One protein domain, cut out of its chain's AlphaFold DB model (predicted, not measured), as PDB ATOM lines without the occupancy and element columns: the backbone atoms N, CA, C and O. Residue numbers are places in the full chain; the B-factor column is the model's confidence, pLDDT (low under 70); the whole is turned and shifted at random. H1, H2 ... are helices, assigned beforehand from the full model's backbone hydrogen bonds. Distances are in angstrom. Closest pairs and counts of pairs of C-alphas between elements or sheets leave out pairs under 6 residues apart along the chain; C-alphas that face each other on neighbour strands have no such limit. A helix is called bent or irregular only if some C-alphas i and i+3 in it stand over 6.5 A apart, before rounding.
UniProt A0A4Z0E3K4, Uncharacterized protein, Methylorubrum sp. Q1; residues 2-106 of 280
ATOM      1  N   ALA A   2      39.585  37.225 -27.161       85.62
ATOM      2  CA  ALA A   2      40.421  38.415 -27.427       85.62
ATOM      3  C   ALA A   2      41.496  38.266 -28.533       85.62
ATOM      4  O   ALA A   2      41.731  39.205 -29.281       85.62
ATOM      5  N   TYR A   3      42.125  37.091 -28.665       91.38
ATOM      6  CA  TYR A   3      43.124  36.843 -29.713       91.38
ATOM      7  C   TYR A   3      42.528  36.697 -31.126       91.38
ATOM      8  O   TYR A   3      43.117  37.160 -32.095       91.38
ATOM      9  N   PHE A   4      41.362  36.052 -31.249       93.69
ATOM     10  CA  PHE A   4      40.666  35.878 -32.528       93.69
ATOM     11  C   PHE A   4      40.095  37.207 -33.027       93.69
ATOM     12  O   PHE A   4      40.285  37.552 -34.190       93.69
ATOM     13  N   ASP A   5      39.456  37.964 -32.131       94.94
ATOM     14  CA  ASP A   5      38.840  39.252 -32.467       94.94
ATOM     15  C   ASP A   5      39.884  40.246 -33.004       94.94
ATOM     16  O   ASP A   5      39.619  40.971 -33.959       94.94
ATOM     17  N   ASP A   6      41.098  40.230 -32.443       96.25
ATOM     18  CA  ASP A   6      42.218  41.038 -32.929       96.25
ATOM     19  C   ASP A   6      42.713  40.597 -34.320       96.25
ATOM     20  O   ASP A   6      42.923  41.440 -35.189       96.25
ATOM     21  N   LEU A   7      42.841  39.287 -34.582       96.31
ATOM     22  CA  LEU A   7      43.211  38.788 -35.916       96.31
ATOM     23  C   LEU A   7      42.189  39.184 -36.988       96.31
ATOM     24  O   LEU A   7      42.575  39.650 -38.060       96.31
ATOM     25  N   ILE A   8      40.894  39.017 -36.706       96.50
ATOM     26  CA  ILE A   8      39.833  39.412 -37.640       96.50
ATOM     27  C   ILE A   8      39.822  40.924 -37.838       96.50
ATOM     28  O   ILE A   8      39.763  41.369 -38.979       96.50
ATOM     29  N   GLY A   9      39.958  41.709 -36.766       96.06
ATOM     30  CA  GLY A   9      40.024  43.165 -36.864       96.06
ATOM     31  C   GLY A   9      41.183  43.655 -37.739       96.06
ATOM     32  O   GLY A   9      41.018  44.612 -38.491       96.06
ATOM     33  N   GLN A  10      42.334  42.977 -37.701       95.69
ATOM     34  CA  GLN A  10      43.467  43.290 -38.578       95.69
ATOM     35  C   GLN A  10      43.175  42.939 -40.039       95.69
ATOM     36  O   GLN A  10      43.449  43.753 -40.916       95.69
ATOM     37  N   ILE A  11      42.567  41.782 -40.315       95.62
ATOM     38  CA  ILE A  11      42.146  41.414 -41.678       95.62
ATOM     39  C   ILE A  11      41.120  42.420 -42.220       95.62
ATOM     40  O   ILE A  11      41.273  42.905 -43.339       95.62
ATOM     41  N   ASP A  12      40.118  42.781 -41.415       96.06
ATOM     42  CA  ASP A  12      39.103  43.774 -41.780       96.06
ATOM     43  C   ASP A  12      39.742  45.135 -42.095       96.06
ATOM     44  O   ASP A  12      39.371  45.784 -43.073       96.06
ATOM     45  N   ALA A  13      40.731  45.560 -41.302       95.62
ATOM     46  CA  ALA A  13      41.447  46.811 -41.529       95.62
ATOM     47  C   ALA A  13      42.238  46.802 -42.847       95.62
ATOM     48  O   ALA A  13      42.215  47.794 -43.573       95.62
ATOM     49  N   VAL A  14      42.897  45.689 -43.182       94.50
ATOM     50  CA  VAL A  14      43.653  45.535 -44.438       94.50
ATOM     51  C   VAL A  14      42.730  45.597 -45.647       94.50
ATOM     52  O   VAL A  14      43.012  46.314 -46.605       94.50
ATOM     53  N   GLU A  15      41.618  44.867 -45.601       92.38
ATOM     54  CA  GLU A  15      40.641  44.861 -46.688       92.38
ATOM     55  C   GLU A  15      39.970  46.231 -46.871       92.38
ATOM     56  O   GLU A  15      39.689  46.626 -48.002       92.38
ATOM     57  N   ALA A  16      39.739  46.968 -45.780       94.31
ATOM     58  CA  ALA A  16      39.164  48.309 -45.827       94.31
ATOM     59  C   ALA A  16      40.146  49.375 -46.342       94.31
ATOM     60  O   ALA A  16      39.733  50.290 -47.053       94.31
ATOM     61  N   ASP A  17      41.424  49.276 -45.972       94.75
ATOM     62  CA  ASP A  17      42.470  50.222 -46.372       94.75
ATOM     63  C   ASP A  17      42.877  50.049 -47.845       94.75
ATOM     64  O   ASP A  17      43.046  51.027 -48.572       94.75
ATOM     65  N   GLY A  18      43.016  48.803 -48.308       91.62
ATOM     66  CA  GLY A  18      43.308  48.482 -49.706       91.62
ATOM     67  C   GLY A  18      44.691  48.914 -50.211       91.62
ATOM     68  O   GLY A  18      44.983  48.720 -51.392       91.62
ATOM     69  N   SER A  19      45.564  49.478 -49.363       91.06
ATOM     70  CA  SER A  19      46.923  49.876 -49.769       91.06
ATOM     71  C   SER A  19      47.876  48.686 -49.924       91.06
ATOM     72  O   SER A  19      48.848  48.759 -50.679       91.06
ATOM     73  N   LYS A  20      47.579  47.578 -49.236       90.62
ATOM     74  CA  LYS A  20      48.281  46.295 -49.332       90.62
ATOM     75  C   LYS A  20      47.293  45.191 -49.689       90.62
ATOM     76  O   LYS A  20      46.122  45.242 -49.319       90.62
ATOM     77  N   SER A  21      47.776  44.155 -50.369       92.06
ATOM     78  CA  SER A  21      46.975  42.947 -50.563       92.06
ATOM     79  C   SER A  21      46.904  42.135 -49.266       92.06
ATOM     80  O   SER A  21      47.856  42.115 -48.480       92.06
ATOM     81  N   LEU A  22      45.807  41.397 -49.067       94.31
ATOM     82  CA  LEU A  22      45.687  40.465 -47.941       94.31
ATOM     83  C   LEU A  22      46.809  39.417 -47.950       94.31
ATOM     84  O   LEU A  22      47.310  39.055 -46.893       94.31
ATOM     85  N   ALA A  23      47.246  38.972 -49.134       92.00
ATOM     86  CA  ALA A  23      48.374  38.056 -49.277       92.00
ATOM     87  C   ALA A  23      49.663  38.633 -48.671       92.00
ATOM     88  O   ALA A  23      50.340  37.950 -47.910       92.00
ATOM     89  N   GLN A  24      49.968  39.897 -48.977       90.50
ATOM     90  CA  GLN A  24      51.152  40.571 -48.456       90.50
ATOM     91  C   GLN A  24      51.084  40.710 -46.933       90.50
ATOM     92  O   GLN A  24      52.025  40.337 -46.244       90.50
ATOM     93  N   VAL A  25      49.960  41.195 -46.394       93.75
ATOM     94  CA  VAL A  25      49.828  41.380 -44.939       93.75
ATOM     95  C   VAL A  25      49.799  40.047 -44.199       93.75
ATOM     96  O   VAL A  25      50.376  39.928 -43.118       93.75
ATOM     97  N   TYR A  26      49.183  39.021 -44.789       94.38
ATOM     98  CA  TYR A  26      49.231  37.678 -44.234       94.38
ATOM     99  C   TYR A  26      50.676  37.227 -44.033       94.38
ATOM    100  O   TYR A  26      51.040  36.859 -42.924       94.38
ATOM    101  N   GLU A  27      51.505  37.296 -45.071       89.56
ATOM    102  CA  GLU A  27      52.885  36.810 -45.006       89.56
ATOM    103  C   GLU A  27      53.804  37.667 -44.140       89.56
ATOM    104  O   GLU A  27      54.672  37.121 -43.463       89.56
ATOM    105  N   ASP A  28      53.639  38.988 -44.182       90.00
ATOM    106  CA  ASP A  28      54.546  39.911 -43.502       90.00
ATOM    107  C   ASP A  28      54.205  40.058 -42.008       90.00
ATOM    108  O   ASP A  28      55.093  40.332 -41.201       90.00
ATOM    109  N   GLU A  29      52.929  39.905 -41.630       93.81
ATOM    110  CA  GLU A  29      52.438  40.348 -40.316       93.81
ATOM    111  C   GLU A  29      51.570  39.304 -39.590       93.81
ATOM    112  O   GLU A  29      51.634  39.194 -38.362       93.81
ATOM    113  N   LEU A  30      50.746  38.529 -40.307       95.19
ATOM    114  CA  LEU A  30      49.727  37.681 -39.667       95.19
ATOM    115  C   LEU A  30      50.088  36.198 -39.603       95.19
ATOM    116  O   LEU A  30      49.528  35.490 -38.768       95.19
ATOM    117  N   GLN A  31      50.990  35.710 -40.454       94.00
ATOM    118  CA  GLN A  31      51.209  34.284 -40.690       94.00
ATOM    119  C   GLN A  31      51.479  33.529 -39.390       94.00
ATOM    120  O   GLN A  31      50.685  32.669 -39.015       94.00
ATOM    121  N   GLU A  32      52.533  33.890 -38.657       94.06
ATOM    122  CA  GLU A  32      52.899  33.242 -37.390       94.06
ATOM    123  C   GLU A  32      51.720  33.203 -36.406       94.06
ATOM    124  O   GLU A  32      51.434  32.182 -35.780       94.06
ATOM    125  N   ARG A  33      50.973  34.304 -36.325       96.38
ATOM    126  CA  ARG A  33      49.859  34.470 -35.393       96.38
ATOM    127  C   ARG A  33      48.636  33.644 -35.774       96.38
ATOM    128  O   ARG A  33      47.995  33.082 -34.883       96.38
ATOM    129  N   VAL A  34      48.326  33.562 -37.068       96.81
ATOM    130  CA  VAL A  34      47.275  32.700 -37.622       96.81
ATOM    131  C   VAL A  34      47.622  31.233 -37.374       96.81
ATOM    132  O   VAL A  34      46.763  30.477 -36.922       96.81
ATOM    133  N   LEU A  35      48.877  30.834 -37.606       95.44
ATOM    134  CA  LEU A  35      49.335  29.463 -37.361       95.44
ATOM    135  C   LEU A  35      49.285  29.102 -35.881       95.44
ATOM    136  O   LEU A  35      48.784  28.037 -35.531       95.44
ATOM    137  N   ALA A  36      49.738  29.998 -35.004       96.00
ATOM    138  CA  ALA A  36      49.646  29.802 -33.563       96.00
ATOM    139  C   ALA A  36      48.189  29.602 -33.112       96.00
ATOM    140  O   ALA A  36      47.905  28.700 -32.320       96.00
ATOM    141  N   PHE A  37      47.250  30.386 -33.655       97.88
ATOM    142  CA  PHE A  37      45.826  30.212 -33.367       97.88
ATOM    143  C   PHE A  37      45.289  28.871 -33.863       97.88
ATOM    144  O   PHE A  37      44.698  28.128 -33.081       97.88
ATOM    145  N   GLY A  38      45.526  28.534 -35.132       97.38
ATOM    146  CA  GLY A  38      45.058  27.280 -35.717       97.38
ATOM    147  C   GLY A  38      45.614  26.051 -34.999       97.38
ATOM    148  O   GLY A  38      44.854  25.152 -34.651       97.38
ATOM    149  N   ASN A  39      46.907  26.053 -34.664       96.75
ATOM    150  CA  ASN A  39      47.539  24.993 -33.874       96.75
ATOM    151  C   ASN A  39      46.940  24.880 -32.465       96.75
ATOM    152  O   ASN A  39      46.739  23.771 -31.965       96.75
ATOM    153  N   SER A  40      46.617  26.010 -31.822       97.75
ATOM    154  CA  SER A  40      45.933  26.007 -30.525       97.75
ATOM    155  C   SER A  40      44.527  25.412 -30.624       97.75
ATOM    156  O   SER A  40      44.127  24.675 -29.724       97.75
ATOM    157  N   VAL A  41      43.781  25.716 -31.692       97.88
ATOM    158  CA  VAL A  41      42.448  25.144 -31.932       97.88
ATOM    159  C   VAL A  41      42.549  23.648 -32.222       97.88
ATOM    160  O   VAL A  41      41.786  22.879 -31.646       97.88
ATOM    161  N   GLN A  42      43.514  23.220 -33.038       97.25
ATOM    162  CA  GLN A  42      43.751  21.803 -33.328       97.25
ATOM    163  C   GLN A  42      44.143  21.013 -32.068       97.25
ATOM    164  O   GLN A  42      43.659  19.908 -31.860       97.25
ATOM    165  N   SER A  43      44.984  21.580 -31.198       97.31
ATOM    166  CA  SER A  43      45.476  20.892 -29.990       97.31
ATOM    167  C   SER A  43      44.441  20.800 -28.865       97.31
ATOM    168  O   SER A  43      44.589  20.010 -27.934       97.31
ATOM    169  N   SER A  44      43.417  21.652 -28.878       97.81
ATOM    170  CA  SER A  44      42.367  21.693 -27.854       97.81
ATOM    171  C   SER A  44      41.041  22.117 -28.487       97.81
ATOM    172  O   SER A  44      40.550  23.227 -28.244       97.81
ATOM    173  N   PRO A  45      40.460  21.246 -29.330       97.81
ATOM    174  CA  PRO A  45      39.295  21.586 -30.124       97.81
ATOM    175  C   PRO A  45      38.080  21.796 -29.219       97.81
ATOM    176  O   PRO A  45      37.755  20.997 -28.342       97.81
ATOM    177  N   SER A  46      37.381  22.900 -29.448       97.75
ATOM    178  CA  SER A  46      36.098  23.215 -28.824       97.75
ATOM    179  C   SER A  46      35.179  23.813 -29.874       97.75
ATOM    180  O   SER A  46      35.656  24.365 -30.864       97.75
ATOM    181  N   ARG A  47      33.861  23.753 -29.664       97.12
ATOM    182  CA  ARG A  47      32.894  24.267 -30.644       97.12
ATOM    183  C   ARG A  47      33.167  25.728 -31.006       97.12
ATOM    184  O   ARG A  47      33.153  26.087 -32.178       97.12
ATOM    185  N   VAL A  48      33.433  26.560 -29.998       96.94
ATOM    186  CA  VAL A  48      33.734  27.988 -30.187       96.94
ATOM    187  C   VAL A  48      35.066  28.167 -30.912       96.94
ATOM    188  O   VAL A  48      35.109  28.879 -31.905       96.94
ATOM    189  N   GLY A  49      36.126  27.475 -30.477       97.75
ATOM    190  CA  GLY A  49      37.447  27.586 -31.107       97.75
ATOM    191  C   GLY A  49      37.456  27.135 -32.570       97.75
ATOM    192  O   GLY A  49      38.035  27.812 -33.412       97.75
ATOM    193  N   VAL A  50      36.762  26.038 -32.889       98.50
ATOM    194  CA  VAL A  50      36.603  25.568 -34.271       98.50
ATOM    195  C   VAL A  50      35.783  26.564 -35.085       98.50
ATOM    196  O   VAL A  50      36.200  26.916 -36.179       98.50
ATOM    197  N   ALA A  51      34.669  27.091 -34.564       98.31
ATOM    198  CA  ALA A  51      33.893  28.108 -35.278       98.31
ATOM    199  C   ALA A  51      34.720  29.370 -35.580       98.31
ATOM    200  O   ALA A  51      34.668  29.881 -36.697       98.31
ATOM    201  N   ASP A  52      35.511  29.846 -34.618       98.25
ATOM    202  CA  ASP A  52      36.418  30.982 -34.799       98.25
ATOM    203  C   ASP A  52      37.494  30.670 -35.854       98.25
ATOM    204  O   ASP A  52      37.717  31.464 -36.769       98.25
ATOM    205  N   TRP A  53      38.103  29.480 -35.807       98.38
ATOM    206  CA  TRP A  53      39.041  29.035 -36.841       98.38
ATOM    207  C   TRP A  53      38.409  29.011 -38.236       98.38
ATOM    208  O   TRP A  53      38.997  29.541 -39.174       98.38
ATOM    209  N   LEU A  54      37.204  28.457 -38.388       98.56
ATOM    210  CA  LEU A  54      36.543  28.372 -39.692       98.56
ATOM    211  C   LEU A  54      36.187  29.752 -40.263       98.56
ATOM    212  O   LEU A  54      36.276  29.943 -41.475       98.56
ATOM    213  N   ARG A  55      35.838  30.735 -39.419       98.25
ATOM    214  CA  ARG A  55      35.661  32.135 -39.855       98.25
ATOM    215  C   ARG A  55      36.968  32.723 -40.368       98.25
ATOM    216  O   ARG A  55      36.981  33.335 -41.431       98.25
ATOM    217  N   LEU A  56      38.063  32.517 -39.636       97.94
ATOM    218  CA  LEU A  56      39.385  32.977 -40.054       97.94
ATOM    219  C   LEU A  56      39.815  32.308 -41.368       97.94
ATOM    220  O   LEU A  56      40.208  32.994 -42.308       97.94
ATOM    221  N   PHE A  57      39.674  30.985 -41.466       98.00
ATOM    222  CA  PHE A  57      39.967  30.231 -42.681       98.00
ATOM    223  C   PHE A  57      39.147  30.736 -43.870       98.00
ATOM    224  O   PHE A  57      39.711  30.950 -44.937       98.00
ATOM    225  N   ALA A  58      37.847  30.998 -43.703       97.44
ATOM    226  CA  ALA A  58      37.012  31.503 -44.789       97.44
ATOM    227  C   ALA A  58      37.574  32.792 -45.415       97.44
ATOM    228  O   ALA A  58      37.574  32.916 -46.640       97.44
ATOM    229  N   ARG A  59      38.124  33.703 -44.599       96.69
ATOM    230  CA  ARG A  59      38.769  34.946 -45.065       96.69
ATOM    231  C   ARG A  59      40.079  34.695 -45.805       96.69
ATOM    232  O   ARG A  59      40.377  35.379 -46.775       96.69
ATOM    233  N   LEU A  60      40.836  33.691 -45.375       96.56
ATOM    234  CA  LEU A  60      42.138  33.347 -45.950       96.56
ATOM    235  C   LEU A  60      42.051  32.357 -47.116       96.56
ATOM    236  O   LEU A  60      43.023  32.179 -47.835       96.56
ATOM    237  N   SER A  61      40.906  31.710 -47.324       94.88
ATOM    238  CA  SER A  61      40.765  30.580 -48.252       94.88
ATOM    239  C   SER A  61      40.968  30.928 -49.735       94.88
ATOM    240  O   SER A  61      41.110  30.027 -50.557       94.88
ATOM    241  N   SER A  62      40.986  32.213 -50.101       92.75
ATOM    242  CA  SER A  62      41.371  32.685 -51.441       92.75
ATOM    243  C   SER A  62      42.890  32.796 -51.635       92.75
ATOM    244  O   SER A  62      43.358  32.957 -52.763       92.75
ATOM    245  N   LEU A  63      43.673  32.742 -50.559       93.88
ATOM    246  CA  LEU A  63      45.128  32.761 -50.614       93.88
ATOM    247  C   LEU A  63      45.638  31.341 -50.886       93.88
ATOM    248  O   LEU A  63      45.234  30.395 -50.215       93.88
ATOM    249  N   SER A  64      46.569  31.197 -51.827       91.00
ATOM    250  CA  SER A  64      47.277  29.931 -52.074       91.00
ATOM    251  C   SER A  64      48.386  29.754 -51.029       91.00
ATOM    252  O   SER A  64      49.571  29.909 -51.319       91.00
ATOM    253  N   VAL A  65      47.981  29.542 -49.772       90.69
ATOM    254  CA  VAL A  65      48.860  29.342 -48.610       90.69
ATOM    255  C   VAL A  65      48.496  28.037 -47.915       90.69
ATOM    256  O   VAL A  65      47.328  27.750 -47.666       90.69
ATOM    257  N   GLU A  66      49.511  27.244 -47.600       89.62
ATOM    258  CA  GLU A  66      49.332  25.818 -47.303       89.62
ATOM    259  C   GLU A  66      48.697  25.584 -45.936       89.62
ATOM    260  O   GLU A  66      47.672  24.924 -45.777       89.62
ATOM    261  N   ALA A  67      49.291  26.202 -44.923       92.75
ATOM    262  CA  ALA A  67      49.038  25.824 -43.549       92.75
ATOM    263  C   ALA A  67      47.583  26.051 -43.067       92.75
ATOM    264  O   ALA A  67      47.068  25.173 -42.372       92.75
ATOM    265  N   PRO A  68      46.853  27.130 -43.430       95.69
ATOM    266  CA  PRO A  68      45.427  27.237 -43.106       95.69
ATOM    267  C   PRO A  68      44.558  26.132 -43.730       95.69
ATOM    268  O   PRO A  68      43.628  25.644 -43.080       95.69
ATOM    269  N   ALA A  69      44.848  25.722 -44.967       94.75
ATOM    270  CA  ALA A  69      44.120  24.648 -45.635       94.75
ATOM    271  C   ALA A  69      44.411  23.296 -44.969       94.75
ATOM    272  O   ALA A  69      43.478  22.571 -44.621       94.75
ATOM    273  N   GLU A  70      45.683  23.002 -44.684       94.25
ATOM    274  CA  GLU A  70      46.075  21.783 -43.973       94.25
ATOM    275  C   GLU A  70      45.451  21.671 -42.583       94.25
ATOM    276  O   GLU A  70      44.930  20.619 -42.222       94.25
ATOM    277  N   LEU A  71      45.496  22.747 -41.792       96.81
ATOM    278  CA  LEU A  71      44.921  22.772 -40.445       96.81
ATOM    279  C   LEU A  71      43.413  22.519 -40.479       96.81
ATOM    280  O   LEU A  71      42.894  21.765 -39.657       96.81
ATOM    281  N   THR A  72      42.717  23.105 -41.454       97.94
ATOM    282  CA  THR A  72      41.277  22.894 -41.643       97.94
ATOM    283  C   THR A  72      40.972  21.457 -42.056       97.94
ATOM    284  O   THR A  72      40.049  20.857 -41.509       97.94
ATOM    285  N   ALA A  73      41.769  20.874 -42.956       96.56
ATOM    286  CA  ALA A  73      41.621  19.477 -43.345       96.56
ATOM    287  C   ALA A  73      41.908  18.518 -42.176       96.56
ATOM    288  O   ALA A  73      41.122  17.611 -41.938       96.56
ATOM    289  N   ARG A  74      42.954  18.754 -41.372       96.88
ATOM    290  CA  ARG A  74      43.223  17.954 -40.161       96.88
ATOM    291  C   ARG A  74      42.082  18.044 -39.145       96.88
ATOM    292  O   ARG A  74      41.660  17.026 -38.616       96.88
ATOM    293  N   LEU A  75      41.536  19.239 -38.903       98.19
ATOM    294  CA  LEU A  75      40.358  19.403 -38.041       98.19
ATOM    295  C   LEU A  75      39.138  18.640 -38.570       98.19
ATOM    296  O   LEU A  75      38.382  18.079 -37.780       98.19
ATOM    297  N   TRP A  76      38.933  18.627 -39.887       97.50
ATOM    298  CA  TRP A  76      37.873  17.846 -40.518       97.50
ATOM    299  C   TRP A  76      38.079  16.342 -40.326       97.50
ATOM    300  O   TRP A  76      37.152  15.658 -39.889       97.50
ATOM    301  N   ASP A  77      39.293  15.854 -40.580       96.38
ATOM    302  CA  ASP A  77      39.654  14.440 -40.481       96.38
ATOM    303  C   ASP A  77      39.553  13.935 -39.023       96.38
ATOM    304  O   ASP A  77      38.937  12.899 -38.760       96.38
ATOM    305  N   ASP A  78      40.076  14.700 -38.057       97.94
ATOM    306  CA  ASP A  78      40.192  14.290 -36.649       97.94
ATOM    307  C   ASP A  78      38.945  14.628 -35.804       97.94
ATOM    308  O   ASP A  78      38.653  13.967 -34.799       97.94
ATOM    309  N   HIS A  79      38.192  15.670 -36.181       97.88
ATOM    310  CA  HIS A  79      37.114  16.252 -35.366       97.88
ATOM    311  C   HIS A  79      35.845  16.593 -36.165       97.88
ATOM    312  O   HIS A  79      35.128  17.540 -35.825       97.88
ATOM    313  N   ARG A  80      35.516  15.792 -37.185       97.69
ATOM    314  CA  ARG A  80      34.382  15.998 -38.107       97.69
ATOM    315  C   ARG A  80      33.086  16.497 -37.459       97.69
ATOM    316  O   ARG A  80      32.569  17.533 -37.860       97.69
ATOM    317  N   ALA A  81      32.583  15.807 -36.431       98.06
ATOM    318  CA  ALA A  81      31.317  16.169 -35.782       98.06
ATOM    319  C   ALA A  81      31.334  17.593 -35.190       98.06
ATOM    320  O   ALA A  81      30.334  18.306 -35.233       98.06
ATOM    321  N   LEU A  82      32.485  18.024 -34.665       98.25
ATOM    322  CA  LEU A  82      32.655  19.363 -34.112       98.25
ATOM    323  C   LEU A  82      32.731  20.425 -35.215       98.25
ATOM    324  O   LEU A  82      32.190  21.518 -35.047       98.25
ATOM    325  N   VAL A  83      33.378  20.105 -36.341       98.50
ATOM    326  CA  VAL A  83      33.412  20.967 -37.532       98.50
ATOM    327  C   VAL A  83      32.005  21.146 -38.104       98.50
ATOM    328  O   VAL A  83      31.596  22.279 -38.347       98.50
ATOM    329  N   GLU A  84      31.233  20.068 -38.241       97.94
ATOM    330  CA  GLU A  84      29.836  20.108 -38.702       97.94
ATOM    331  C   GLU A  84      28.948  20.960 -37.774       97.94
ATOM    332  O   GLU A  84      28.173  21.798 -38.243       97.94
ATOM    333  N   GLU A  85      29.100  20.830 -36.450       98.00
ATOM    334  CA  GLU A  85      28.380  21.670 -35.482       98.00
ATOM    335  C   GLU A  85      28.789  23.154 -35.574       98.00
ATOM    336  O   GLU A  85      27.943  24.051 -35.484       98.00
ATOM    337  N   ALA A  86      30.082  23.432 -35.752       98.25
ATOM    338  CA  ALA A  86      30.610  24.785 -35.889       98.25
ATOM    339  C   ALA A  86      30.140  25.464 -37.188       98.25
ATOM    340  O   ALA A  86      29.723  26.625 -37.149       98.25
ATOM    341  N   LEU A  87      30.130  24.733 -38.310       97.88
ATOM    342  CA  LEU A  87      29.639  25.186 -39.619       97.88
ATOM    343  C   LEU A  87      28.208  25.732 -39.546       97.88
ATOM    344  O   LEU A  87      27.913  26.794 -40.107       97.88
ATOM    345  N   ALA A  88      27.331  25.060 -38.795       96.75
ATOM    346  CA  ALA A  88      25.941  25.476 -38.608       96.75
ATOM    347  C   ALA A  88      25.795  26.851 -37.922       96.75
ATOM    348  O   ALA A  88      24.754  27.499 -38.062       96.75
ATOM    349  N   GLY A  89      26.827  27.310 -37.206       96.25
ATOM    350  CA  GLY A  89      26.883  28.613 -36.538       96.25
ATOM    351  C   GLY A  89      27.592  29.722 -37.325       96.25
ATOM    352  O   GLY A  89      27.701  30.840 -36.818       96.25
ATOM    353  N   LEU A  90      28.100  29.437 -38.528       97.75
ATOM    354  CA  LEU A  90      28.732  30.438 -39.395       97.75
ATOM    355  C   LEU A  90      27.692  31.241 -40.185       97.75
ATOM    356  O   LEU A  90      26.605  30.733 -40.483       97.75
ATOM    357  N   ASP A  91      28.052  32.470 -40.565       97.88
ATOM    358  CA  ASP A  91      27.312  33.236 -41.566       97.88
ATOM    359  C   ASP A  91      27.377  32.550 -42.943       97.88
ATOM    360  O   ASP A  91      28.235  31.701 -43.198       97.88
ATOM    361  N   ALA A  92      26.462  32.917 -43.842       97.31
ATOM    362  CA  ALA A  92      26.307  32.239 -45.127       97.31
ATOM    363  C   ALA A  92      27.567  32.293 -46.010       97.31
ATOM    364  O   ALA A  92      27.854  31.326 -46.715       97.31
ATOM    365  N   ASN A  93      28.328  33.393 -45.971       95.94
ATOM    366  CA  ASN A  93      29.524  33.538 -46.799       95.94
ATOM    367  C   ASN A  93      30.665  32.681 -46.259       95.94
ATOM    368  O   ASN A  93      31.267  31.932 -47.030       95.94
ATOM    369  N   SER A  94      30.921  32.752 -44.948       97.44
ATOM    370  CA  SER A  94      31.951  31.933 -44.306       97.44
ATOM    371  C   SER A  94      31.644  30.446 -44.446       97.44
ATOM    372  O   SER A  94      32.519  29.670 -44.822       97.44
ATOM    373  N   ARG A  95      30.382  30.050 -44.219       97.88
ATOM    374  CA  ARG A  95      29.937  28.663 -44.387       97.88
ATOM    375  C   ARG A  95      30.200  28.157 -45.796       97.88
ATOM    376  O   ARG A  95      30.853  27.134 -45.940       97.88
ATOM    377  N   ARG A  96      29.753  28.894 -46.819       96.56
ATOM    378  CA  ARG A  96      29.942  28.504 -48.220       96.56
ATOM    379  C   ARG A  96      31.420  28.306 -48.557       96.56
ATOM    380  O   ARG A  96      31.759  27.297 -49.156       96.56
ATOM    381  N   ALA A  97      32.295  29.231 -48.156       95.62
ATOM    382  CA  ALA A  97      33.727  29.118 -48.437       95.62
ATOM    383  C   ALA A  97      34.353  27.861 -47.802       95.62
ATOM    384  O   ALA A  97      35.180  27.199 -48.428       95.62
ATOM    385  N   VAL A  98      33.946  27.520 -46.575       97.44
ATOM    386  CA  VAL A  98      34.418  26.312 -45.883       97.44
ATOM    387  C   VAL A  98      33.824  25.050 -46.515       97.44
ATOM    388  O   VAL A  98      34.558  24.105 -46.769       97.44
ATOM    389  N   GLU A  99      32.522  25.020 -46.801       97.19
ATOM    390  CA  GLU A  99      31.855  23.868 -47.428       97.19
ATOM    391  C   GLU A  99      32.403  23.581 -48.831       97.19
ATOM    392  O   GLU A  99      32.650  22.424 -49.156       97.19
ATOM    393  N   GLU A 100      32.656  24.613 -49.643       95.19
ATOM    394  CA  GLU A 100      33.305  24.471 -50.954       95.19
ATOM    395  C   GLU A 100      34.696  23.839 -50.826       95.19
ATOM    396  O   GLU A 100      35.053  22.957 -51.609       95.19
ATOM    397  N   PHE A 101      35.469  24.270 -49.826       95.50
ATOM    398  CA  PHE A 101      36.777  23.698 -49.536       95.50
ATOM    399  C   PHE A 101      36.673  22.233 -49.098       95.50
ATOM    400  O   PHE A 101      37.328  21.378 -49.688       95.50
ATOM    401  N   LEU A 102      35.829  21.926 -48.112       96.12
ATOM    402  CA  LEU A 102      35.669  20.563 -47.602       96.12
ATOM    403  C   LEU A 102      35.150  19.611 -48.681       96.12
ATOM    404  O   LEU A 102      35.667  18.509 -48.807       96.12
ATOM    405  N   ALA A 103      34.202  20.048 -49.514       95.38
ATOM    406  CA  ALA A 103      33.730  19.258 -50.648       95.38
ATOM    407  C   ALA A 103      34.860  18.965 -51.650       95.38
ATOM    408  O   ALA A 103      34.951  17.857 -52.168       95.38
ATOM    409  N   SER A 104      35.761  19.927 -51.881       94.25
ATOM    410  CA  SER A 104      36.904  19.730 -52.783       94.25
ATOM    411  C   SER A 104      37.944  18.735 -52.259       94.25
ATOM    412  O   SER A 104      38.700  18.171 -53.049       94.25
ATOM    413  N   LEU A 105      37.964  18.473 -50.945       92.56
ATOM    414  CA  LEU A 105      38.820  17.436 -50.366       92.56
ATOM    415  C   LEU A 105      38.401  16.034 -50.798       92.56
ATOM    416  O   LEU A 105      39.244  15.149 -50.723       92.56
ATOM    417  N   ASP A 106      37.168  15.844 -51.280       90.88
ATOM    418  CA  ASP A 106      36.601  14.563 -51.724       90.88
ATOM    419  C   ASP A 106      36.521  14.429 -53.262       90.88
ATOM    420  O   ASP A 106      36.210  13.345 -53.761       90.88
TER     421      ASP A 106
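Overview. This is residues 2 to 106 of the 280 residues of an uncharacterized protein of Methylorubrum sp. Q1 (UniProt A0A4Z0E3K4). An up-and-down bundle of three helical parts, H2b, H3 and H4, has H5 packed across H3 and H4, while H1 and H2a make one end of the domain. At that end residues 16 to 21, round the turn from H1 to H2a, stick out. The printed part has 105 residues with five named helices, H1 to H5 in chain order, and no named strand; its class is all helix. It is compact, with a radius of gyration of the C-alphas of 13.0 A, and elongated, spanning 39 by 25 by 23 A.

Along the chain. H1, residues 2 to 17, begins at C-alpha 2 (40.421, 38.415, -27.427) and is 22.4 A long. H2, residues 22 to 43, was assigned as one helix by its hydrogen bonds but is bent, with C-alphas 29 and 32 7.7 A apart; its arms are H2a, residues 22 to 29, and H2b, residues 32 to 43. H3, residues 47 to 60, measures 20.1 A. H4, residues 66 to 87, measures 21.1 A and is irregular, with C-alphas 78 and 81 9.1 A apart and a kink of 115 degrees near residue 81. H5, residues 92 to 104, ends at C-alpha 104 (36.904, 19.730, -52.783).

Arrangement. H1 touches H2a with residues 11 to 15 alone, the closest C-alphas, of Val 14 and Leu 22, being 6.5 A apart. H2a and H2b are about perpendicular at 89 degrees. H2b and H3 form a helical hairpin, closest at C-alphas 41 and 49, 5.6 A. H3 and H4 form another, at a steep tilt of 41 degrees, closest at C-alphas 51 and 86, 4.7 A. H2b and H4 touch, running the same way, closest at C-alphas 42 and 75, 6.3 A. H5 is about perpendicular to H3 at 84 degrees, and they touch, closest at C-alphas 58 and 94, 5.1 A. H4 and H5 touch, closest at C-alphas 87 and 95, 5.9 A. H1 and H5 are apart. Each O i to N i+4 pair is within hydrogen-bond range in H1, H2a, H2b, H3 and H5, and 16 of 18 in H4.

Size, cuts and confidence. The two C-alphas farthest apart, of Ser 19 and Ala 81, are 39.7 A apart. The printed part has no cut, and the four links between the helices are tight. The mean pLDDT of the printed part is 95.6, and no printed residue is under 70.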